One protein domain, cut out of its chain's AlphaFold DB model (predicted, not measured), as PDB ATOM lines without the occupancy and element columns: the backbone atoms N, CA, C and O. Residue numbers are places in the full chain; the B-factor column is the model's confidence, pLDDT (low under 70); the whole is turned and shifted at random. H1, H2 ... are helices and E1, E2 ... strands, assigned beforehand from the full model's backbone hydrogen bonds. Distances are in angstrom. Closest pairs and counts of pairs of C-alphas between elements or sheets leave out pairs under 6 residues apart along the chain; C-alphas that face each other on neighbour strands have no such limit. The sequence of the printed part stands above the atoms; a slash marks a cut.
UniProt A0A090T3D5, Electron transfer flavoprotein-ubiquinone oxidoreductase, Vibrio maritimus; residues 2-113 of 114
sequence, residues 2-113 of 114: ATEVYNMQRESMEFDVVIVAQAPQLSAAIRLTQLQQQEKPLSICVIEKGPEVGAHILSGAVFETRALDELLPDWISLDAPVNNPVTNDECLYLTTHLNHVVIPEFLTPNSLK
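Overview. This is residues 2 to 113 of the 114 residues of the protein "Electron transfer flavoprotein-ubiquinone oxidoreductase" of Vibrio maritimus (UniProt A0A090T3D5). There is little regular structure: H2 packs on the small parallel pair E1 and E2, H3 meets H2, a long loop leads to a distant hairpin, E3 and E4, and residues 2 to 12, with H1, stick out. The 112 printed residues run H1 E1 H2 E2 H3 E3 E4, mixed in class, with 38 in named elements. The whole is extended, radius of gyration of the C-alphas 22.3 A, spanning 64 by 49 by 25 A.

Arrangement. H1, residues 2 to 5, stands free. E1, residues 17 to 20, H2, residues 23 to 36, and E2, residues 44 to 47, form a strand-helix-strand unit, parallel strands joined through a helix, with a right-handed crossover; N 19 and O 45 are 2.8 A apart. H2, with residues 27 to 31 alone, only just touches H3, residues 66 to 71, with 3 pairs of C-alphas within 8 A, the closest Arg 31 and Leu 71, 7.0 A. E3, residues 92 to 94, and E4, residues 100 to 102, form an antiparallel hairpin; N 93 and O 101 are 2.9 A apart. Every O i to N i+4 pair is within hydrogen-bond range in H3, 7 of 10 in H2; H1 is too short.

Along the chain. H1 begins at C-alpha 2 (-11.377, 125.405, 3.145); H2 measures 20.6 A; E4 ends at C-alpha 102 (34.664, 83.070, 16.783).

Size, cuts and confidence. The printed part has no cut. Links H1 to E1, E2 to H3 and H3 to E3 are long. Residues 2 to 7 and 37 to 38 have pLDDT under 70.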
ATOM      1  N   ALA A   2     -11.715 126.298   2.014       51.88
ATOM      2  CA  ALA A   2     -11.377 125.405   3.145       51.88
ATOM      3  C   ALA A   2     -12.573 124.585   3.689       51.88
ATOM      4  O   ALA A   2     -12.396 123.475   4.179       51.88
ATOM      5  N   THR A   3     -13.794 125.113   3.575       53.44
ATOM      6  CA  THR A   3     -15.007 124.503   4.148       53.44
ATOM      7  C   THR A   3     -15.566 123.331   3.329       53.44
ATOM      8  O   THR A   3     -16.203 122.455   3.897       53.44
ATOM      9  N   GLU A   4     -15.304 123.270   2.017       54.03
ATOM     10  CA  GLU A   4     -15.765 122.161   1.155       54.03
ATOM     11  C   GLU A   4     -14.932 120.888   1.343       54.03
ATOM     12  O   GLU A   4     -15.466 119.788   1.248       54.03
ATOM     13  N   VAL A   5     -13.648 121.020   1.703       58.34
ATOM     14  CA  VAL A   5     -12.773 119.872   2.006       58.34
ATOM     15  C   VAL A   5     -13.225 119.140   3.279       58.34
ATOM     16  O   VAL A   5     -13.045 117.932   3.401       58.34
ATOM     17  N   TYR A   6     -13.855 119.848   4.222       58.25
ATOM     18  CA  TYR A   6     -14.285 119.288   5.508       58.25
ATOM     19  C   TYR A   6     -15.630 118.549   5.469       58.25
ATOM     20  O   TYR A   6     -15.976 117.903   6.455       58.25
ATOM     21  N   ASN A   7     -16.368 118.609   4.354       65.06
ATOM     22  CA  ASN A   7     -17.665 117.938   4.208       65.06
ATOM     23  C   ASN A   7     -17.613 116.731   3.254       65.06
ATOM     24  O   ASN A   7     -18.615 116.364   2.644       65.06
ATOM     25  N   MET A   8     -16.434 116.114   3.106       75.44
ATOM     26  CA  MET A   8     -16.288 114.857   2.378       75.44
ATOM     27  C   MET A   8     -16.894 113.707   3.185       75.44
ATOM     28  O   MET A   8     -16.298 113.208   4.141       75.44
ATOM     29  N   GLN A   9     -18.076 113.268   2.767       82.19
ATOM     30  CA  GLN A   9     -18.673 112.023   3.228       82.19
ATOM     31  C   GLN A   9     -17.755 110.862   2.815       82.19
ATOM     32  O   GLN A   9     -17.498 110.661   1.628       82.19
ATOM     33  N   ARG A  10     -17.195 110.140   3.791       86.06
ATOM     34  CA  ARG A  10     -16.347 108.970   3.521       86.06
ATOM     35  C   ARG A  10     -17.226 107.756   3.256       86.06
ATOM     36  O   ARG A  10     -18.182 107.521   3.993       86.06
ATOM     37  N   GLU A  11     -16.882 106.988   2.231       87.75
ATOM     38  CA  GLU A  11     -17.445 105.655   2.037       87.75
ATOM     39  C   GLU A  11     -17.024 104.754   3.208       87.75
ATOM     40  O   GLU A  11     -15.926 104.895   3.752       87.75
ATOM     41  N   SER A  12     -17.921 103.870   3.639       90.56
ATOM     42  CA  SER A  12     -17.702 102.980   4.779       90.56
ATOM     43  C   SER A  12     -18.221 101.585   4.460       90.56
ATOM     44  O   SER A  12     -19.172 101.427   3.697       90.56
ATOM     45  N   MET A  13     -17.563 100.584   5.035       94.00
ATOM     46  CA  MET A  13     -17.919  99.173   4.931       94.00
ATOM     47  C   MET A  13     -17.833  98.556   6.326       94.00
ATOM     48  O   MET A  13     -16.904  98.862   7.074       94.00
ATOM     49  N   GLU A  14     -18.786  97.691   6.659       94.94
ATOM     50  CA  GLU A  14     -18.844  96.990   7.943       94.94
ATOM     51  C   GLU A  14     -18.147  95.627   7.835       94.94
ATOM     52  O   GLU A  14     -18.363  94.888   6.873       94.94
ATOM     53  N   PHE A  15     -17.332  95.292   8.835       94.62
ATOM     54  CA  PHE A  15     -16.681  93.992   8.989       94.62
ATOM     55  C   PHE A  15     -16.724  93.580  10.462       94.62
ATOM     56  O   PHE A  15     -16.617  94.432  11.343       94.62
ATOM     57  N   ASP A  16     -16.811  92.281  10.739       94.25
ATOM     58  CA  ASP A  16     -16.753  91.752  12.107       94.25
ATOM     59  C   ASP A  16     -15.345  91.911  12.703       94.25
ATOM     60  O   ASP A  16     -15.185  92.175  13.894       94.25
ATOM     61  N   VAL A  17     -14.312  91.755  11.865       93.81
ATOM     62  CA  VAL A  17     -12.907  91.930  12.249       93.81
ATOM     63  C   VAL A  17     -12.155  92.677  11.152       93.81
ATOM     64  O   VAL A  17     -12.142  92.260   9.995       93.81
ATOM     65  N   VAL A  18     -11.458  93.750  11.526       94.19
ATOM     66  CA  VAL A  18     -10.497  94.445  10.657       94.19
ATOM     67  C   VAL A  18      -9.100  94.279  11.238       94.19
ATOM     68  O   VAL A  18      -8.849  94.631  12.389       94.19
ATOM     69  N   ILE A  19      -8.181  93.756  10.432       93.38
ATOM     70  CA  ILE A  19      -6.783  93.541  10.793       93.38
ATOM     71  C   ILE A  19      -5.930  94.480   9.940       93.38
ATOM     72  O   ILE A  19      -5.831  94.323   8.726       93.38
ATOM     73  N   VAL A  20      -5.298  95.461  10.584       92.12
ATOM     74  CA  VAL A  20      -4.335  96.367   9.941       92.12
ATOM     75  C   VAL A  20      -2.950  95.742  10.084       92.12
ATOM     76  O   VAL A  20      -2.367  95.773  11.168       92.12
ATOM     77  N   ALA A  21      -2.463  95.089   9.033       76.69
ATOM     78  CA  ALA A  21      -1.427  94.068   9.155       76.69
ATOM     79  C   ALA A  21      -0.483  93.998   7.955       76.69
ATOM     80  O   ALA A  21      -0.934  94.061   6.818       76.69
ATOM     81  N   GLN A  22       0.793  93.720   8.250       74.88
ATOM     82  CA  GLN A  22       1.762  93.172   7.296       74.88
ATOM     83  C   GLN A  22       1.785  91.631   7.404       74.88
ATOM     84  O   GLN A  22       1.058  91.038   8.204       74.88
ATOM     85  N   ALA A  23       2.624  90.937   6.621       71.44
ATOM     86  CA  ALA A  23       2.471  89.483   6.490       71.44
ATOM     87  C   ALA A  23       2.559  88.635   7.778       71.44
ATOM     88  O   ALA A  23       1.739  87.731   7.895       71.44
ATOM     89  N   PRO A  24       3.445  88.857   8.774       71.94
ATOM     90  CA  PRO A  24       3.436  87.995   9.964       71.94
ATOM     91  C   PRO A  24       2.125  88.105  10.767       71.94
ATOM     92  O   PRO A  24       1.737  87.158  11.456       71.94
ATOM     93  N   GLN A  25       1.391  89.217  10.636       76.38
ATOM     94  CA  GLN A  25       0.073  89.398  11.247       76.38
ATOM     95  C   GLN A  25      -1.070  88.701  10.477       76.38
ATOM     96  O   GLN A  25      -2.169  88.575  11.022       76.38
ATOM     97  N   LEU A  26      -0.827  88.160   9.272       86.81
ATOM     98  CA  LEU A  26      -1.786  87.283   8.574       86.81
ATOM     99  C   LEU A  26      -2.104  86.022   9.379       86.81
ATOM    100  O   LEU A  26      -3.171  85.442   9.198       86.81
ATOM    101  N   SER A  27      -1.223  85.625  10.301       92.62
ATOM    102  CA  SER A  27      -1.450  84.505  11.216       92.62
ATOM    103  C   SER A  27      -2.781  84.610  11.967       92.62
ATOM    104  O   SER A  27      -3.511  83.625  12.065       92.62
ATOM    105  N   ALA A  28      -3.152  85.813  12.415       92.94
ATOM    106  CA  ALA A  28      -4.431  86.055  13.075       92.94
ATOM    107  C   ALA A  28      -5.616  85.856  12.118       92.94
ATOM    108  O   ALA A  28      -6.587  85.193  12.477       92.94
ATOM    109  N   ALA A  29      -5.523  86.377  10.889       92.69
ATOM    110  CA  ALA A  29      -6.563  86.221   9.872       92.69
ATOM    111  C   ALA A  29      -6.770  84.741   9.508       92.69
ATOM    112  O   ALA A  29      -7.901  84.249   9.494       92.69
ATOM    113  N   ILE A  30      -5.666  84.016   9.284       92.75
ATOM    114  CA  ILE A  30      -5.656  82.578   8.994       92.75
ATOM    115  C   ILE A  30      -6.305  81.815  10.146       92.75
ATOM    116  O   ILE A  30      -7.228  81.035   9.918       92.75
ATOM    117  N   ARG A  31      -5.887  82.073  11.391       93.19
ATOM    118  CA  ARG A  31      -6.418  81.355  12.551       93.19
ATOM    119  C   ARG A  31      -7.904  81.617  12.768       93.19
ATOM    120  O   ARG A  31      -8.649  80.676  13.021       93.19
ATOM    121  N   LEU A  32      -8.348  82.867  12.641       92.94
ATOM    122  CA  LEU A  32      -9.769  83.206  12.724       92.94
ATOM    123  C   LEU A  32     -10.573  82.483  11.639       92.94
ATOM    124  O   LEU A  32     -11.624  81.923  11.933       92.94
ATOM    125  N   THR A  33     -10.048  82.418  10.415       91.25
ATOM    126  CA  THR A  33     -10.692  81.707   9.301       91.25
ATOM    127  C   THR A  33     -10.781  80.199   9.561       91.25
ATOM    128  O   THR A  33     -11.821  79.591   9.321       91.25
ATOM    129  N   GLN A  34      -9.726  79.587  10.106       92.06
ATOM    130  CA  GLN A  34      -9.724  78.171  10.495       92.06
ATOM    131  C   GLN A  34     -10.759  77.872  11.589       92.06
ATOM    132  O   GLN A  34     -11.469  76.874  11.506       92.06
ATOM    133  N   LEU A  35     -10.874  78.740  12.601       89.88
ATOM    134  CA  LEU A  35     -11.842  78.576  13.692       89.88
ATOM    135  C   LEU A  35     -13.293  78.704  13.202       89.88
ATOM    136  O   LEU A  35     -14.165  77.980  13.673       89.88
ATOM    137  N   GLN A  36     -13.551  79.557  12.207       84.81
ATOM    138  CA  GLN A  36     -14.884  79.705  11.615       84.81
ATOM    139  C   GLN A  36     -15.384  78.464  10.888       84.81
ATOM    140  O   GLN A  36     -16.591  78.273  10.815       84.81
ATOM    141  N   GLN A  37     -14.508  77.595  10.372       66.25
ATOM    142  CA  GLN A  37     -14.961  76.331   9.775       66.25
ATOM    143  C   GLN A  37     -15.691  75.432  10.792       66.25
ATOM    144  O   GLN A  37     -16.364  74.483  10.396       66.25
ATOM    145  N   GLN A  38     -15.587  75.741  12.089       61.41
ATOM    146  CA  GLN A  38     -16.277  75.058  13.179       61.41
ATOM    147  C   GLN A  38     -17.465  75.862  13.762       61.41
ATOM    148  O   GLN A  38     -18.219  75.310  14.558       61.41
ATOM    149  N   GLU A  39     -17.682  77.122  13.347       70.12
ATOM    150  CA  GLU A  39     -18.740  78.026  13.842       70.12
ATOM    151  C   GLU A  39     -19.395  78.861  12.703       70.12
ATOM    152  O   GLU A  39     -19.412  78.470  11.538       70.12
ATOM    153  N   LYS A  40     -20.018  80.004  13.027       78.81
ATOM    154  CA  LYS A  40     -20.634  80.939  12.070       78.81
ATOM    155  C   LYS A  40     -19.547  81.758  11.341       78.81
ATOM    156  O   LYS A  40     -18.608  82.205  11.998       78.81
ATOM    157  N   PRO A  41     -19.675  82.029  10.026       82.56
ATOM    158  CA  PRO A  41     -18.686  82.825   9.296       82.56
ATOM    159  C   PRO A  41     -18.654  84.284   9.788       82.56
ATOM    160  O   PRO A  41     -19.712  84.902   9.923       82.56
ATOM    161  N   LEU A  42     -17.450  84.827  10.017       90.19
ATOM    162  CA  LEU A  42     -17.204  86.257  10.263       90.19
ATOM    163  C   LEU A  42     -16.626  86.890   8.998       90.19
ATOM    164  O   LEU A  42     -15.770  86.315   8.324       90.19
ATOM    165  N   SER A  43     -17.038  88.117   8.730       92.94
ATOM    166  CA  SER A  43     -16.435  88.988   7.732       92.94
ATOM    167  C   SER A  43     -15.105  89.553   8.254       92.94
ATOM    168  O   SER A  43     -15.069  90.351   9.190       92.94
ATOM    169  N   ILE A  44     -13.991  89.111   7.662       92.75
ATOM    170  CA  ILE A  44     -12.633  89.526   8.046       92.75
ATOM    171  C   ILE A  44     -12.032  90.375   6.924       92.75
ATOM    172  O   ILE A  44     -11.903  89.910   5.792       92.75
ATOM    173  N   CYS A  45     -11.623  91.603   7.241       93.56
ATOM    174  CA  CYS A  45     -10.858  92.469   6.347       93.56
ATOM    175  C   CYS A  45      -9.397  92.523   6.797       93.56
ATOM    176  O   CYS A  45      -9.116  92.828   7.956       93.56
ATOM    177  N   VAL A  46      -8.465  92.267   5.880       93.19
ATOM    178  CA  VAL A  46      -7.031  92.492   6.104       93.19
ATOM    179  C   VAL A  46      -6.597  93.667   5.242       93.19
ATOM    180  O   VAL A  46      -6.825  93.664   4.034       93.19
ATOM    181  N   ILE A  47      -5.978  94.666   5.863       92.75
ATOM    182  CA  ILE A  47      -5.513  95.878   5.193       92.75
ATOM    183  C   ILE A  47      -3.997  95.977   5.344       92.75
ATOM    184  O   ILE A  47      -3.484  96.026   6.462       92.75
ATOM    185  N   GLU A  48      -3.310  96.075   4.208       91.69
ATOM    186  CA  GLU A  48      -1.869  96.304   4.082       91.69
ATOM    187  C   GLU A  48      -1.634  97.588   3.269       91.69
ATOM    188  O   GLU A  48      -2.409  97.925   2.374       91.69
ATOM    189  N   LYS A  49      -0.566  98.330   3.582       91.44
ATOM    190  CA  LYS A  49      -0.171  99.546   2.846       91.44
ATOM    191  C   LYS A  49       0.465  99.221   1.490       91.44
ATOM    192  O   LYS A  49       0.433 100.044   0.578       91.44
ATOM    193  N   GLY A  50       1.167  98.096   1.409       89.81
ATOM    194  CA  GLY A  50       1.865  97.610   0.229       89.81
ATOM    195  C   GLY A  50       0.933  97.419  -0.964       89.81
ATOM    196  O   GLY A  50      -0.223  97.052  -0.774       89.81
ATOM    197  N   PRO A  51       1.431  97.635  -2.196       91.44
ATOM    198  CA  PRO A  51       0.675  97.294  -3.402       91.44
ATOM    199  C   PRO A  51       0.361  95.792  -3.472       91.44
ATOM    200  O   PRO A  51      -0.614  95.394  -4.099       91.44
ATOM    201  N   GLU A  52       1.182  94.977  -2.806       90.56
ATOM    202  CA  GLU A  52       1.043  93.534  -2.670       90.56
ATOM    203  C   GLU A  52       1.418  93.124  -1.240       90.56
ATOM    204  O   GLU A  52       2.191  93.808  -0.554       90.56
ATOM    205  N   VAL A  53       0.888  91.986  -0.790       88.44
ATOM    206  CA  VAL A  53       1.242  91.414   0.511       88.44
ATOM    207  C   VAL A  53       2.746  91.154   0.549       88.44
ATOM    208  O   VAL A  53       3.292  90.435  -0.278       88.44
ATOM    209  N   GLY A  54       3.416  91.743   1.534       87.31
ATOM    210  CA  GLY A  54       4.850  91.569   1.736       87.31
ATOM    211  C   GLY A  54       5.748  92.605   1.064       87.31
ATOM    212  O   GLY A  54       6.937  92.634   1.367       87.31
ATOM    213  N   ALA A  55       5.198  93.528   0.266       91.69
ATOM    214  CA  ALA A  55       5.976  94.564  -0.425       91.69
ATOM    215  C   ALA A  55       6.774  95.504   0.507       91.69
ATOM    216  O   ALA A  55       7.713  96.162   0.065       91.69
ATOM    217  N   HIS A  56       6.413  95.587   1.791       91.50
ATOM    218  CA  HIS A  56       7.112  96.398   2.794       91.50
ATOM    219  C   HIS A  56       7.798  95.575   3.897       91.50
ATOM    220  O   HIS A  56       8.244  96.147   4.894       91.50
ATOM    221  N   ILE A  57       7.909  94.251   3.742       90.25
ATOM    222  CA  ILE A  57       8.616  93.409   4.711       90.25
ATOM    223  C   ILE A  57      10.117  93.526   4.490       90.25
ATOM    224  O   ILE A  57      10.618  93.324   3.388       90.25
ATOM    225  N   LEU A  58      10.842  93.785   5.576       91.19
ATOM    226  CA  LEU A  58      12.296  93.753   5.609       91.19
ATOM    227  C   LEU A  58      12.745  92.971   6.842       91.19
ATOM    228  O   LEU A  58      12.403  93.325   7.969       91.19
ATOM    229  N   SER A  59      13.496  91.895   6.628       91.12
ATOM    230  CA  SER A  59      14.030  91.038   7.686       91.12
ATOM    231  C   SER A  59      15.262  90.286   7.183       91.12
ATOM    232  O   SER A  59      15.370  90.012   5.991       91.12
ATOM    233  N   GLY A  60      16.159  89.907   8.099       92.81
ATOM    234  CA  GLY A  60      17.200  88.907   7.825       92.81
ATOM    235  C   GLY A  60      16.649  87.477   7.706       92.81
ATOM    236  O   GLY A  60      17.368  86.584   7.279       92.81
ATOM    237  N   ALA A  61      15.378  87.275   8.073       90.12
ATOM    238  CA  ALA A  61      14.589  86.066   7.837       90.12
ATOM    239  C   ALA A  61      15.171  84.750   8.400       90.12
ATOM    240  O   ALA A  61      14.880  83.676   7.880       90.12
ATOM    241  N   VAL A  62      15.916  84.808   9.512       91.12
ATOM    242  CA  VAL A  62      16.174  83.613  10.334       91.12
ATOM    243  C   VAL A  62      14.871  83.241  11.037       91.12
ATOM    244  O   VAL A  62      14.429  83.937  11.952       91.12
ATOM    245  N   PHE A  63      14.233  82.178  10.562       90.69
ATOM    246  CA  PHE A  63      12.850  81.851  10.892       90.69
ATOM    247  C   PHE A  63      12.762  80.645  11.838       90.69
ATOM    248  O   PHE A  63      13.423  79.634  11.622       90.69
ATOM    249  N   GLU A  64      11.943  80.751  12.884       90.38
ATOM    250  CA  GLU A  64      11.612  79.644  13.790       90.38
ATOM    251  C   GLU A  64      10.344  78.946  13.282       90.38
ATOM    252  O   GLU A  64       9.274  79.556  13.237       90.38
ATOM    253  N   THR A  65      10.451  77.676  12.885       93.19
ATOM    254  CA  THR A  65       9.367  76.977  12.171       93.19
ATOM    255  C   THR A  65       8.197  76.583  13.059       93.19
ATOM    256  O   THR A  65       7.103  76.398  12.534       93.19
ATOM    257  N   ARG A  66       8.365  76.549  14.387       93.50
ATOM    258  CA  ARG A  66       7.304  76.140  15.326       93.50
ATOM    259  C   ARG A  66       5.976  76.866  15.114       93.50
ATOM    260  O   ARG A  66       4.919  76.253  15.193       93.50
ATOM    261  N   ALA A  67       6.017  78.162  14.807       91.69
ATOM    262  CA  ALA A  67       4.802  78.938  14.555       91.69
ATOM    263  C   ALA A  67       4.059  78.481  13.284       91.69
ATOM    264  O   ALA A  67       2.831  78.531  13.243       91.69
ATOM    265  N   LEU A  68       4.785  78.028  12.256       93.38
ATOM    266  CA  LEU A  68       4.180  77.414  11.073       93.38
ATOM    267  C   LEU A  68       3.657  76.018  11.394       93.38
ATOM    268  O   LEU A  68       2.546  75.710  10.988       93.38
ATOM    269  N   ASP A  69       4.395  75.218  12.164       94.75
ATOM    270  CA  ASP A  69       3.947  73.883  12.581       94.75
ATOM    271  C   ASP A  69       2.613  73.947  13.352       94.75
ATOM    272  O   ASP A  69       1.742  73.098  13.173       94.75
ATOM    273  N   GLU A  70       2.426  74.979  14.183       94.88
ATOM    274  CA  GLU A  70       1.189  75.212  14.938       94.88
ATOM    275  C   GLU A  70       0.043  75.771  14.076       94.88
ATOM    276  O   GLU A  70      -1.115  75.381  14.252       94.88
ATOM    277  N   LEU A  71       0.334  76.712  13.169       94.31
ATOM    278  CA  LEU A  71      -0.687  77.425  12.395       94.31
ATOM    279  C   LEU A  71      -1.095  76.692  11.107       94.31
ATOM    280  O   LEU A  71      -2.269  76.707  10.738       94.31
ATOM    281  N   LEU A  72      -0.129  76.093  10.414       94.31
ATOM    282  CA  LEU A  72      -0.249  75.424   9.117       94.31
ATOM    283  C   LEU A  72       0.584  74.127   9.142       94.31
ATOM    284  O   LEU A  72       1.659  74.093   8.551       94.31
ATOM    285  N   PRO A  73       0.128  73.053   9.812       94.75
ATOM    286  CA  PRO A  73       0.937  71.846  10.037       94.75
ATOM    287  C   PRO A  73       1.479  71.171   8.764       94.75
ATOM    288  O   PRO A  73       2.438  70.407   8.813       94.75
ATOM    289  N   ASP A  74       0.857  71.434   7.619       95.31
ATOM    290  CA  ASP A  74       1.186  70.919   6.294       95.31
ATOM    291  C   ASP A  74       1.969  71.921   5.421       95.31
ATOM    292  O   ASP A  74       2.122  71.691   4.218       95.31
ATOM    293  N   TRP A  75       2.521  72.996   6.002       94.62
ATOM    294  CA  TRP A  75       3.203  74.088   5.288       94.62
ATOM    295  C   TRP A  75       4.310  73.629   4.329       94.62
ATOM    296  O   TRP A  75       4.507  74.244   3.282       94.62
ATOM    297  N   ILE A  76       5.006  72.532   4.644       92.62
ATOM    298  CA  ILE A  76       6.042  71.948   3.777       92.62
ATOM    299  C   ILE A  76       5.431  71.482   2.448       92.62
ATOM    300  O   ILE A  76       6.001  71.697   1.384       92.62
ATOM    301  N   SER A  77       4.254  70.854   2.501       95.50
ATOM    302  CA  SER A  77       3.545  70.371   1.309       95.50
ATOM    303  C   SER A  77       2.891  71.495   0.503       95.50
ATOM    304  O   SER A  77       2.652  71.334  -0.690       95.50
ATOM    305  N   LEU A  78       2.656  72.643   1.147       94.31
ATOM    306  CA  LEU A  78       2.144  73.867   0.530       94.31
ATOM    307  C   LEU A  78       3.242  74.696  -0.162       94.31
ATOM    308  O   LEU A  78       2.967  75.818  -0.580       94.31
ATOM    309  N   ASP A  79       4.462  74.157  -0.277       93.94
ATOM    310  CA  ASP A  79       5.615  74.812  -0.909       93.94
ATOM    311  C   ASP A  79       5.978  76.154  -0.243       93.94
ATOM    312  O   ASP A  79       6.324  77.137  -0.902       93.94
ATOM    313  N   ALA A  80       5.876  76.230   1.093       92.44
ATOM    314  CA  ALA A  80       6.293  77.442   1.791       92.44
ATOM    315  C   ALA A  80       7.810  77.670   1.600       92.44
ATOM    316  O   ALA A  80       8.595  76.723   1.712       92.44
ATOM    317  N   PRO A  81       8.261  78.921   1.386       91.25
ATOM    318  CA  PRO A  81       9.642  79.244   1.021       91.25
ATOM    319  C   PRO A  81      10.612  79.221   2.224       91.25
ATOM    320  O   PRO A  81      11.403  80.141   2.421       91.25
ATOM    321  N   VAL A  82      10.548  78.172   3.046       92.69
ATOM    322  CA  VAL A  82      11.420  77.917   4.203       92.69
ATOM    323  C   VAL A  82      12.220  76.641   3.928       92.69
ATOM    324  O   VAL A  82      11.950  75.572   4.464       92.69
ATOM    325  N   ASN A  83      13.189  76.753   3.023       92.44
ATOM    326  CA  ASN A  83      13.938  75.628   2.447       92.44
ATOM    327  C   ASN A  83      15.398  75.525   2.926       92.44
ATOM    328  O   ASN A  83      16.091  74.572   2.572       92.44
ATOM    329  N   ASN A  84      15.857  76.474   3.746       93.75
ATOM    330  CA  ASN A  84      17.248  76.587   4.184       93.75
ATOM    331  C   ASN A  84      17.361  76.328   5.697       93.75
ATOM    332  O   ASN A  84      17.313  77.284   6.477       93.75
ATOM    333  N   PRO A  85      17.482  75.063   6.142       93.25
ATOM    334  CA  PRO A  85      17.629  74.757   7.560       93.25
ATOM    335  C   PRO A  85      18.948  75.319   8.102       93.25
ATOM    336  O   PRO A  85      20.005  75.165   7.486       93.25
ATOM    337  N   VAL A  86      18.887  75.950   9.277       92.44
ATOM    338  CA  VAL A  86      20.082  76.419   9.991       92.44
ATOM    339  C   VAL A  86      20.854  75.203  10.501       92.44
ATOM    340  O   VAL A  86      20.301  74.367  11.211       92.44
ATOM    341  N   THR A  87      22.125  75.093  10.122       93.50
ATOM    342  CA  THR A  87      23.008  73.977  10.507       93.50
ATOM    343  C   THR A  87      24.070  74.371  11.525       93.50
ATOM    344  O   THR A  87      24.627  73.498  12.186       93.50
ATOM    345  N   ASN A  88      24.366  75.665  11.641       90.12
ATOM    346  CA  ASN A  88      25.374  76.214  12.537       90.12
ATOM    347  C   ASN A  88      25.005  77.659  12.903       90.12
ATOM    348  O   ASN A  88      24.573  78.410  12.029       90.12
ATOM    349  N   ASP A  89      25.221  78.035  14.162       90.00
ATOM    350  CA  ASP A  89      25.054  79.396  14.679       90.00
ATOM    351  C   ASP A  89      26.377  79.852  15.310       90.00
ATOM    352  O   ASP A  89      26.921  79.195  16.197       90.00
ATOM    353  N   GLU A  90      26.906  80.994  14.865       91.50
ATOM    354  CA  GLU A  90      28.186  81.528  15.338       91.50
ATOM    355  C   GLU A  90      28.050  82.971  15.818       91.50
ATOM    356  O   GLU A  90      27.435  83.820  15.171       91.50
ATOM    357  N   CYS A  91      28.696  83.273  16.945       92.94
ATOM    358  CA  CYS A  91      28.864  84.639  17.418       92.94
ATOM    359  C   CYS A  91      30.298  85.090  17.136       92.94
ATOM    360  O   CYS A  91      31.254  84.477  17.610       92.94
ATOM    361  N   LEU A  92      30.453  86.161  16.359       93.50
ATOM    362  CA  LEU A  92      31.760  86.655  15.936       93.50
ATOM    363  C   LEU A  92      32.105  87.955  16.661       93.50
ATOM    364  O   LEU A  92      31.308  88.893  16.699       93.50
ATOM    365  N   TYR A  93      33.332  88.039  17.168       93.81
ATOM    366  CA  TYR A  93      33.922  89.299  17.600       93.81
ATOM    367  C   TYR A  93      34.806  89.849  16.482       93.81
ATOM    368  O   TYR A  93      35.852  89.282  16.147       93.81
ATOM    369  N   LEU A  94      34.369  90.952  15.879       96.19
ATOM    370  CA  LEU A  94      35.095  91.610  14.798       96.19
ATOM    371  C   LEU A  94      36.280  92.380  15.385       96.19
ATOM    372  O   LEU A  94      36.095  93.290  16.190       96.19
ATOM    373  N   THR A  95      37.501  92.009  15.000       96.31
ATOM    374  CA  THR A  95      38.724  92.601  15.566       96.31
ATOM    375  C   THR A  95      39.271  93.719  14.690       96.31
ATOM    376  O   THR A  95      39.734  94.742  15.188       96.31
ATOM    377  N   THR A  96      39.217  93.537  13.373       96.31
ATOM    378  CA  THR A  96      39.661  94.518  12.379       96.31
ATOM    379  C   THR A  96      38.723  94.474  11.176       96.31
ATOM    380  O   THR A  96      37.839  93.625  11.106       96.31
ATOM    381  N   HIS A  97      38.947  95.334  10.182       93.44
ATOM    382  CA  HIS A  97      38.155  95.329   8.949       93.44
ATOM    383  C   HIS A  97      38.171  93.998   8.176       93.44
ATOM    384  O   HIS A  97      37.237  93.747   7.423       93.44
ATOM    385  N   LEU A  98      39.209  93.167   8.338       95.19
ATOM    386  CA  LEU A  98      39.379  91.918   7.580       95.19
ATOM    387  C   LEU A  98      39.505  90.667   8.463       95.19
ATOM    388  O   LEU A  98      39.633  89.571   7.929       95.19
ATOM    389  N   ASN A  99      39.472  90.808   9.793       96.38
ATOM    390  CA  ASN A  99      39.649  89.692  10.724       96.38
ATOM    391  C   ASN A  99      38.553  89.662  11.788       96.38
ATOM    392  O   ASN A  99      38.029  90.695  12.211       96.38
ATOM    393  N   HIS A 100      38.276  88.458  12.269       96.44
ATOM    394  CA  HIS A 100      37.351  88.189  13.357       96.44
ATOM    395  C   HIS A 100      37.859  87.004  14.179       96.44
ATOM    396  O   HIS A 100      38.731  86.253  13.742       96.44
ATOM    397  N   VAL A 101      37.302  86.844  15.374       96.31
ATOM    398  CA  VAL A 101      37.436  85.620  16.165       96.31
ATOM    399  C   VAL A 101      36.047  85.070  16.457       96.31
ATOM    400  O   VAL A 101      35.125  85.834  16.751       96.31
ATOM    401  N   VAL A 102      35.892  83.752  16.361       94.88
ATOM    402  CA  VAL A 102      34.664  83.070  16.783       94.88
ATOM    403  C   VAL A 102      34.655  83.039  18.307       94.88
ATOM    404  O   VAL A 102      35.620  82.592  18.929       94.88
ATOM    405  N   ILE A 103      33.589  83.553  18.915       94.44
ATOM    406  CA  ILE A 103      33.424  83.541  20.365       94.44
ATOM    407  C   ILE A 103      33.070  82.107  20.783       94.44
ATOM    408  O   ILE A 103      32.080  81.566  20.288       94.44
ATOM    409  N   PRO A 104      33.840  81.477  21.693       92.44
ATOM    410  CA  PRO A 104      33.483  80.170  22.226       92.44
ATOM    411  C   PRO A 104      32.120  80.209  22.917       92.44
ATOM    412  O   PRO A 104      31.801  81.163  23.622       92.44
ATOM    413  N   GLU A 105      31.351  79.133  22.803       89.31
ATOM    414  CA  GLU A 105      29.951  79.105  23.234       89.31
ATOM    415  C   GLU A 105      29.731  79.469  24.712       89.31
ATOM    416  O   GLU A 105      28.779  80.168  25.057       89.31
ATOM    417  N   PHE A 106      30.647  79.089  25.608       92.31
ATOM    418  CA  PHE A 106      30.549  79.447  27.028       92.31
ATOM    419  C   PHE A 106      30.681  80.961  27.294       92.31
ATOM    420  O   PHE A 106      30.204  81.433  28.325       92.31
ATOM    421  N   LEU A 107      31.287  81.717  26.371       93.69
ATOM    422  CA  LEU A 107      31.402  83.180  26.399       93.69
ATOM    423  C   LEU A 107      30.283  83.882  25.616       93.69
ATOM    424  O   LEU A 107      30.082  85.083  25.802       93.69
ATOM    425  N   THR A 108      29.544  83.163  24.767       92.25
ATOM    426  CA  THR A 108      28.410  83.723  24.026       92.25
ATOM    427  C   THR A 108      27.312  84.179  24.999       92.25
ATOM    428  O   THR A 108      26.945  83.427  25.913       92.25
ATOM    429  N   PRO A 109      26.752  85.395  24.842       89.25
ATOM    430  CA  PRO A 109      25.619  85.844  25.643       89.25
ATOM    431  C   PRO A 109      24.431  84.888  25.520       89.25
ATOM    432  O   PRO A 109      24.089  84.461  24.422       89.25
ATOM    433  N   ASN A 110      23.751  84.591  26.631       88.62
ATOM    434  CA  ASN A 110      22.633  83.637  26.631       88.62
ATOM    435  C   ASN A 110      21.481  84.038  25.697       88.62
ATOM    436  O   ASN A 110      20.781  83.168  25.206       88.62
ATOM    437  N   SER A 111      21.303  85.331  25.418       85.50
ATOM    438  CA  SER A 111      20.301  85.827  24.463       85.50
ATOM    439  C   SER A 111      20.604  85.485  23.001       85.50
ATOM    440  O   SER A 111      19.737  85.664  22.154       85.50
ATOM    441  N   LEU A 112      21.839  85.079  22.697       82.12
ATOM    442  CA  LEU A 112      22.301  84.706  21.358       82.12
ATOM    443  C   LEU A 112      22.548  83.199  21.225       82.12
ATOM    444  O   LEU A 112      22.879  82.737  20.140       82.12
ATOM    445  N   LYS A 113      22.406  82.447  22.320       75.88
ATOM    446  CA  LYS A 113      22.392  80.986  22.289       75.88
ATOM    447  C   LYS A 113      20.995  80.549  21.860       75.88
ATOM    448  O   LYS A 113      20.017  81.036  22.430       75.88
TER     449      LYS A 113